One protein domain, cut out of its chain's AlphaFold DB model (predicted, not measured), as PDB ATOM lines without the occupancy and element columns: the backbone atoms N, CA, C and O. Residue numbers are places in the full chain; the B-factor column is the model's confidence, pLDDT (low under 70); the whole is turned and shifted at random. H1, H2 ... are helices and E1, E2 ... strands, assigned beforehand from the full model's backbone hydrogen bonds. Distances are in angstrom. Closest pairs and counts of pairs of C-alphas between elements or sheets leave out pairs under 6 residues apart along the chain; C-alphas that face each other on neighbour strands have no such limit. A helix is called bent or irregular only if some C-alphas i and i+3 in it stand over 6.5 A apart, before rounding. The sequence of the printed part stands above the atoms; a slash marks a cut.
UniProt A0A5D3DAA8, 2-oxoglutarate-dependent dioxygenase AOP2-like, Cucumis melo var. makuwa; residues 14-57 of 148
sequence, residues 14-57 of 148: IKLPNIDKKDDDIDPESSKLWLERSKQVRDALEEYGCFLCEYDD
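What this domain is: This is residues 14 to 57 of the 148 residues of the protein "2-oxoglutarate-dependent dioxygenase AOP2-like" of Cucumis melo var. makuwa (UniProt A0A5D3DAA8). One long helix, H1, makes the length of this small domain, and a narrow ribbon of two short parallel strands lies along one side of it, with E1 next to the helix and E2 beyond E1. The chain passes along E1, loops round to H1, runs back through the helix, and turns into E2, which runs alongside E1. The printed part has 44 residues, with two named strands and one named helix in the order E1, H1, E2; the sheet order is E1, E2, parallel, and the class is mixed, helices and strands. The whole is only just loose, close to compact, with a radius of gyration of the C-alphas of 11.5 A, and it is elongated, with spans of 33 by 18 by 14 A.

How they stand to each other: Strand E1, residues 14 to 17, and strand E2, residues 52 to 56, are parallel neighbours, with 33 degrees between their N-to-C directions. The C-alphas of Lys 15 and Glu 54 face each other at 4.6 A. Across this pair, N of residue 16 and O of residue 54 are 2.7 A apart, and N of residue 54 and O of residue 14 are 3.0 A apart, both within hydrogen-bond range. Helix H1, residues 28 to 47, has 8 pairs of C-alphas within 8 A of E1, the closest being those of Leu 16 and Arg 37, 6.6 A apart. The centres of E1 and H1 are 8.8 A apart. Within 10 A, H1 has 17 pairs of C-alphas with E1 and 3 with E2, made by its residues 30 to 44. E1, H1 and E2 form a strand-helix-strand unit, two parallel neighbour strands with a helix between them along the chain. In H1 every O i to N i+4 pair is within hydrogen-bond range.

Where its parts are: E1 begins at C-alpha 14, at (27.308, 71.669, 109.728), and measures 9.8 A from its first to its last C-alpha, at residue 17. H1 begins at C-alpha 28, at (32.459, 83.687, 125.668), and measures 28.8 A to C-alpha 47; it is not bent. E2 measures 13.0 A from C-alpha 52 to C-alpha 56, which stands at (21.059, 78.408, 112.946).

The domain as a whole: The two C-alphas farthest apart are those of Asp 24 and Tyr 48, 33.3 A. The printed part runs from residue 14 to residue 57 and has no cut. The link from E1 to H1, with 10 residues between them, is short, and the link from H1 to E2, with 4 residues between them, is tight. The mean pLDDT of the printed part is 81.7, and the model's confidence is under 70 at residues 18 to 26 and 56 to 57.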
ATOM      1  N   ILE A  14      26.782  70.828 108.661       90.44
ATOM      2  CA  ILE A  14      27.308  71.669 109.728       90.44
ATOM      3  C   ILE A  14      26.398  72.872 109.859       90.44
ATOM      4  O   ILE A  14      26.214  73.644 108.920       90.44
ATOM      5  N   LYS A  15      25.862  73.046 111.061       87.12
ATOM      6  CA  LYS A  15      25.134  74.253 111.412       87.12
ATOM      7  C   LYS A  15      26.148  75.336 111.752       87.12
ATOM      8  O   LYS A  15      27.071  75.082 112.525       87.12
ATOM      9  N   LEU A  16      26.032  76.528 111.196       82.69
ATOM     10  CA  LEU A  16      26.852  77.674 111.565       82.69
ATOM     11  C   LEU A  16      25.984  78.689 112.307       82.69
ATOM     12  O   LEU A  16      24.864  78.969 111.873       82.69
ATOM     13  N   PRO A  17      26.477  79.254 113.420       73.62
ATOM     14  CA  PRO A  17      25.771  80.337 114.076       73.62
ATOM     15  C   PRO A  17      25.732  81.541 113.134       73.62
ATOM     16  O   PRO A  17      26.740  81.891 112.514       73.62
ATOM     17  N   ASN A  18      24.576  82.188 113.035       66.94
ATOM     18  CA  ASN A  18      24.480  83.470 112.357       66.94
ATOM     19  C   ASN A  18      25.126  84.535 113.257       66.94
ATOM     20  O   ASN A  18      24.514  84.972 114.232       66.94
ATOM     21  N   ILE A  19      26.388  84.889 113.012       62.41
ATOM     22  CA  ILE A  19      27.111  85.888 113.807       62.41
ATOM     23  C   ILE A  19      27.286  87.142 112.954       62.41
ATOM     24  O   ILE A  19      28.250  87.272 112.212       62.41
ATOM     25  N   ASP A  20      26.365  88.085 113.122       58.25
ATOM     26  CA  ASP A  20      26.485  89.461 112.615       58.25
ATOM     27  C   ASP A  20      27.141  90.406 113.640       58.25
ATOM     28  O   ASP A  20      27.158  91.631 113.483       58.25
ATOM     29  N   LYS A  21      27.647  89.862 114.753       53.97
ATOM     30  CA  LYS A  21      28.274  90.668 115.801       53.97
ATOM     31  C   LYS A  21      29.662  91.105 115.346       53.97
ATOM     32  O   LYS A  21      30.436  90.304 114.829       53.97
ATOM     33  N   LYS A  22      29.985  92.378 115.582       57.66
ATOM     34  CA  LYS A  22      31.366  92.861 115.480       57.66
ATOM     35  C   LYS A  22      32.238  92.042 116.434       57.66
ATOM     36  O   LYS A  22      31.762  91.677 117.507       57.66
ATOM     37  N   ASP A  23      33.492  91.802 116.057       58.22
ATOM     38  CA  ASP A  23      34.446  90.989 116.835       58.22
ATOM     39  C   ASP A  23      34.510  91.379 118.326       58.22
ATOM     40  O   ASP A  23      34.697  90.519 119.184       58.22
ATOM     41  N   ASP A  24      34.276  92.656 118.644       59.34
ATOM     42  CA  ASP A  24      34.323  93.195 120.007       59.34
ATOM     43  C   ASP A  24      33.107  92.826 120.895       59.34
ATOM     44  O   ASP A  24      33.174  93.005 122.111       59.34
ATOM     45  N   ASP A  25      32.015  92.293 120.327       65.25
ATOM     46  CA  ASP A  25      30.748  91.981 121.028       65.25
ATOM     47  C   ASP A  25      30.470  90.465 121.159       65.25
ATOM     48  O   ASP A  25      29.363  90.043 121.526       65.25
ATOM     49  N   ILE A  26      31.450  89.611 120.843       67.19
ATOM     50  CA  ILE A  26      31.292  88.153 120.924       67.19
ATOM     51  C   ILE A  26      31.442  87.702 122.381       67.19
ATOM     52  O   ILE A  26      32.520  87.754 122.972       67.19
ATOM     53  N   ASP A  27      30.349  87.221 122.968       79.44
ATOM     54  CA  ASP A  27      30.369  86.657 124.313       79.44
ATOM     55  C   ASP A  27      31.149  85.317 124.361       79.44
ATOM     56  O   ASP A  27      31.317  84.638 123.337       79.44
ATOM     57  N   PRO A  28      31.644  84.897 125.542       80.94
ATOM     58  CA  PRO A  28      32.459  83.687 125.668       80.94
ATOM     59  C   PRO A  28      31.771  82.395 125.202       80.94
ATOM     60  O   PRO A  28      32.454  81.458 124.781       80.94
ATOM     61  N   GLU A  29      30.442  82.321 125.280       81.00
ATOM     62  CA  GLU A  29      29.672  81.153 124.849       81.00
ATOM     63  C   GLU A  29      29.610  81.084 123.320       81.00
ATOM     64  O   GLU A  29      29.946  80.047 122.742       81.00
ATOM     65  N   SER A  30      29.328  82.213 122.666       77.94
ATOM     66  CA  SER A  30      29.412  82.367 121.210       77.94
ATOM     67  C   SER A  30      30.812  82.028 120.679       77.94
ATOM     68  O   SER A  30      30.949  81.321 119.680       77.94
ATOM     69  N   SER A  31      31.868  82.464 121.375       80.69
ATOM     70  CA  SER A  31      33.258  82.142 121.012       80.69
ATOM     71  C   SER A  31      33.550  80.638 121.100       80.69
ATOM     72  O   SER A  31      34.138  80.054 120.186       80.69
ATOM     73  N   LYS A  32      33.090  79.971 122.167       86.19
ATOM     74  CA  LYS A  32      33.237  78.518 122.329       86.19
ATOM     75  C   LYS A  32      32.481  77.748 121.243       86.19
ATOM     76  O   LYS A  32      33.033  76.800 120.684       86.19
ATOM     77  N   LEU A  33      31.255  78.168 120.931       84.38
ATOM     78  CA  LEU A  33      30.448  77.578 119.865       84.38
ATOM     79  C   LEU A  33      31.148  77.715 118.507       84.38
ATOM     80  O   LEU A  33      31.244  76.741 117.764       84.38
ATOM     81  N   TRP A  34      31.709  78.888 118.205       83.75
ATOM     82  CA  TRP A  34      32.463  79.110 116.972       83.75
ATOM     83  C   TRP A  34      33.696  78.209 116.859       83.75
ATOM     84  O   TRP A  34      33.946  77.638 115.796       83.75
ATOM     85  N   LEU A  35      34.450  78.026 117.949       88.56
ATOM     86  CA  LEU A  35      35.597  77.111 117.978       88.56
ATOM     87  C   LEU A  35      35.179  75.658 117.716       88.56
ATOM     88  O   LEU A  35      35.866  74.941 116.983       88.56
ATOM     89  N   GLU A  36      34.052  75.228 118.283       90.31
ATOM     90  CA  GLU A  36      33.497  73.895 118.051       90.31
ATOM     91  C   GLU A  36      33.073  73.703 116.589       90.31
ATOM     92  O   GLU A  36      33.504  72.741 115.948       90.31
ATOM     93  N   ARG A  37      32.299  74.638 116.020       89.56
ATOM     94  CA  ARG A  37      31.863  74.564 114.613       89.56
ATOM     95  C   ARG A  37      33.045  74.678 113.645       89.56
ATOM     96  O   ARG A  37      33.107  73.939 112.668       89.56
ATOM     97  N   SER A  38      34.049  75.499 113.957       91.19
ATOM     98  CA  SER A  38      35.297  75.586 113.179       91.19
ATOM     99  C   SER A  38      36.062  74.261 113.163       91.19
ATOM    100  O   SER A  38      36.641  73.891 112.140       91.19
ATOM    101  N   LYS A  39      36.066  73.521 114.283       95.44
ATOM    102  CA  LYS A  39      36.631  72.169 114.322       95.44
ATOM    103  C   LYS A  39      35.853  71.229 113.401       95.44
ATOM    104  O   LYS A  39      36.486  70.537 112.619       95.44
ATOM    105  N   GLN A  40      34.522  71.242 113.451       94.19
ATOM    106  CA  GLN A  40      33.689  70.408 112.574       94.19
ATOM    107  C   GLN A  40      33.927  70.717 111.090       94.19
ATOM    108  O   GLN A  40      34.062  69.793 110.295       94.19
ATOM    109  N   VAL A  41      34.039  72.000 110.721       94.56
ATOM    110  CA  VAL A  41      34.349  72.425 109.344       94.56
ATOM    111  C   VAL A  41      35.697  71.875 108.902       94.56
ATOM    112  O   VAL A  41      35.799  71.298 107.823       94.56
ATOM    113  N   ARG A  42      36.730  72.026 109.737       96.88
ATOM    114  CA  ARG A  42      38.057  71.493 109.426       96.88
ATOM    115  C   ARG A  42      38.020  69.977 109.260       96.88
ATOM    116  O   ARG A  42      38.496  69.494 108.243       96.88
ATOM    117  N   ASP A  43      37.432  69.257 110.212       96.31
ATOM    118  CA  ASP A  43      37.352  67.796 110.167       96.31
ATOM    119  C   ASP A  43      36.612  67.328 108.892       96.31
ATOM    120  O   ASP A  43      37.075  66.427 108.197       96.31
ATOM    121  N   ALA A  44      35.513  67.995 108.514       95.06
ATOM    122  CA  ALA A  44      34.768  67.680 107.293       95.06
ATOM    123  C   ALA A  44      35.568  67.963 106.010       95.06
ATOM    124  O   ALA A  44      35.527  67.181 105.063       95.06
ATOM    125  N   LEU A  45      36.324  69.063 105.968       95.62
ATOM    126  CA  LEU A  45      37.207  69.368 104.841       95.62
ATOM    127  C   LEU A  45      38.384  68.386 104.746       95.62
ATOM    128  O   LEU A  45      38.774  68.028 103.637       95.62
ATOM    129  N   GLU A  46      38.933  67.941 105.877       96.44
ATOM    130  CA  GLU A  46      40.023  66.959 105.930       96.44
ATOM    131  C   GLU A  46      39.565  65.558 105.496       96.44
ATOM    132  O   GLU A  46      40.297  64.874 104.779       96.44
ATOM    133  N   GLU A  47      38.364  65.132 105.897       94.81
ATOM    134  CA  GLU A  47      37.857  63.778 105.636       94.81
ATOM    135  C   GLU A  47      37.066  63.666 104.319       94.81
ATOM    136  O   GLU A  47      37.235  62.694 103.580       94.81
ATOM    137  N   TYR A  48      36.237  64.663 103.992       93.69
ATOM    138  CA  TYR A  48      35.301  64.621 102.856       93.69
ATOM    139  C   TYR A  48      35.647  65.620 101.745       93.69
ATOM    140  O   TYR A  48      35.184  65.465 100.614       93.69
ATOM    141  N   GLY A  49      36.423  66.666 102.044       93.56
ATOM    142  CA  GLY A  49      36.695  67.771 101.116       93.56
ATOM    143  C   GLY A  49      35.509  68.719 100.892       93.56
ATOM    144  O   GLY A  49      35.636  69.683 100.136       93.56
ATOM    145  N   CYS A  50      34.362  68.471 101.532       92.69
ATOM    146  CA  CYS A  50      33.170  69.312 101.465       92.69
ATOM    147  C   CYS A  50      32.251  69.097 102.679       92.69
ATOM    148  O   CYS A  50      32.374  68.122 103.416       92.69
ATOM    149  N   PHE A  51      31.311  70.019 102.868       93.00
ATOM    150  CA  PHE A  51      30.219  69.925 103.835       93.00
ATOM    151  C   PHE A  51      29.020  70.730 103.318       93.00
ATOM    152  O   PHE A  51      29.181  71.625 102.482       93.00
ATOM    153  N   LEU A  52      27.822  70.425 103.812       90.75
ATOM    154  CA  LEU A  52      26.643  71.266 103.640       90.75
ATOM    155  C   LEU A  52      26.543  72.214 104.835       90.75
ATOM    156  O   LEU A  52      26.596  71.776 105.983       90.75
ATOM    157  N   CYS A  53      26.406  73.507 104.564       87.25
ATOM    158  CA  CYS A  53      26.229  74.519 105.595       87.25
ATOM    159  C   CYS A  53      24.743  74.839 105.775       87.25
ATOM    160  O   CYS A  53      24.076  75.214 104.813       87.25
ATOM    161  N   GLU A  54      24.259  74.756 107.007       85.06
ATOM    162  CA  GLU A  54      22.966  75.296 107.435       85.06
ATOM    163  C   GLU A  54      23.229  76.443 108.414       85.06
ATOM    164  O   GLU A  54      24.183  76.375 109.181       85.06
ATOM    165  N   TYR A  55      22.424  77.500 108.413       75.69
ATOM    166  CA  TYR A  55      22.553  78.567 109.410       75.69
ATOM    167  C   TYR A  55      21.532  78.355 110.531       75.69
ATOM    168  O   TYR A  55      20.386  78.008 110.258       75.69
ATOM    169  N   ASP A  56      21.954  78.522 111.788       68.12
ATOM    170  CA  ASP A  56      21.059  78.408 112.946       68.12
ATOM    171  C   ASP A  56      20.110  79.628 112.999       68.12
ATOM    172  O   ASP A  56      20.552  80.767 113.173       68.12
ATOM    173  N   ASP A  57      18.801  79.380 112.875       56.78
ATOM    174  CA  ASP A  57      17.706  80.367 112.938       56.78
ATOM    175  C   ASP A  57      17.352  80.780 114.382       56.78
ATOM    176  O   ASP A  57      16.187  80.998 114.727       56.78
TER     177      ASP A  57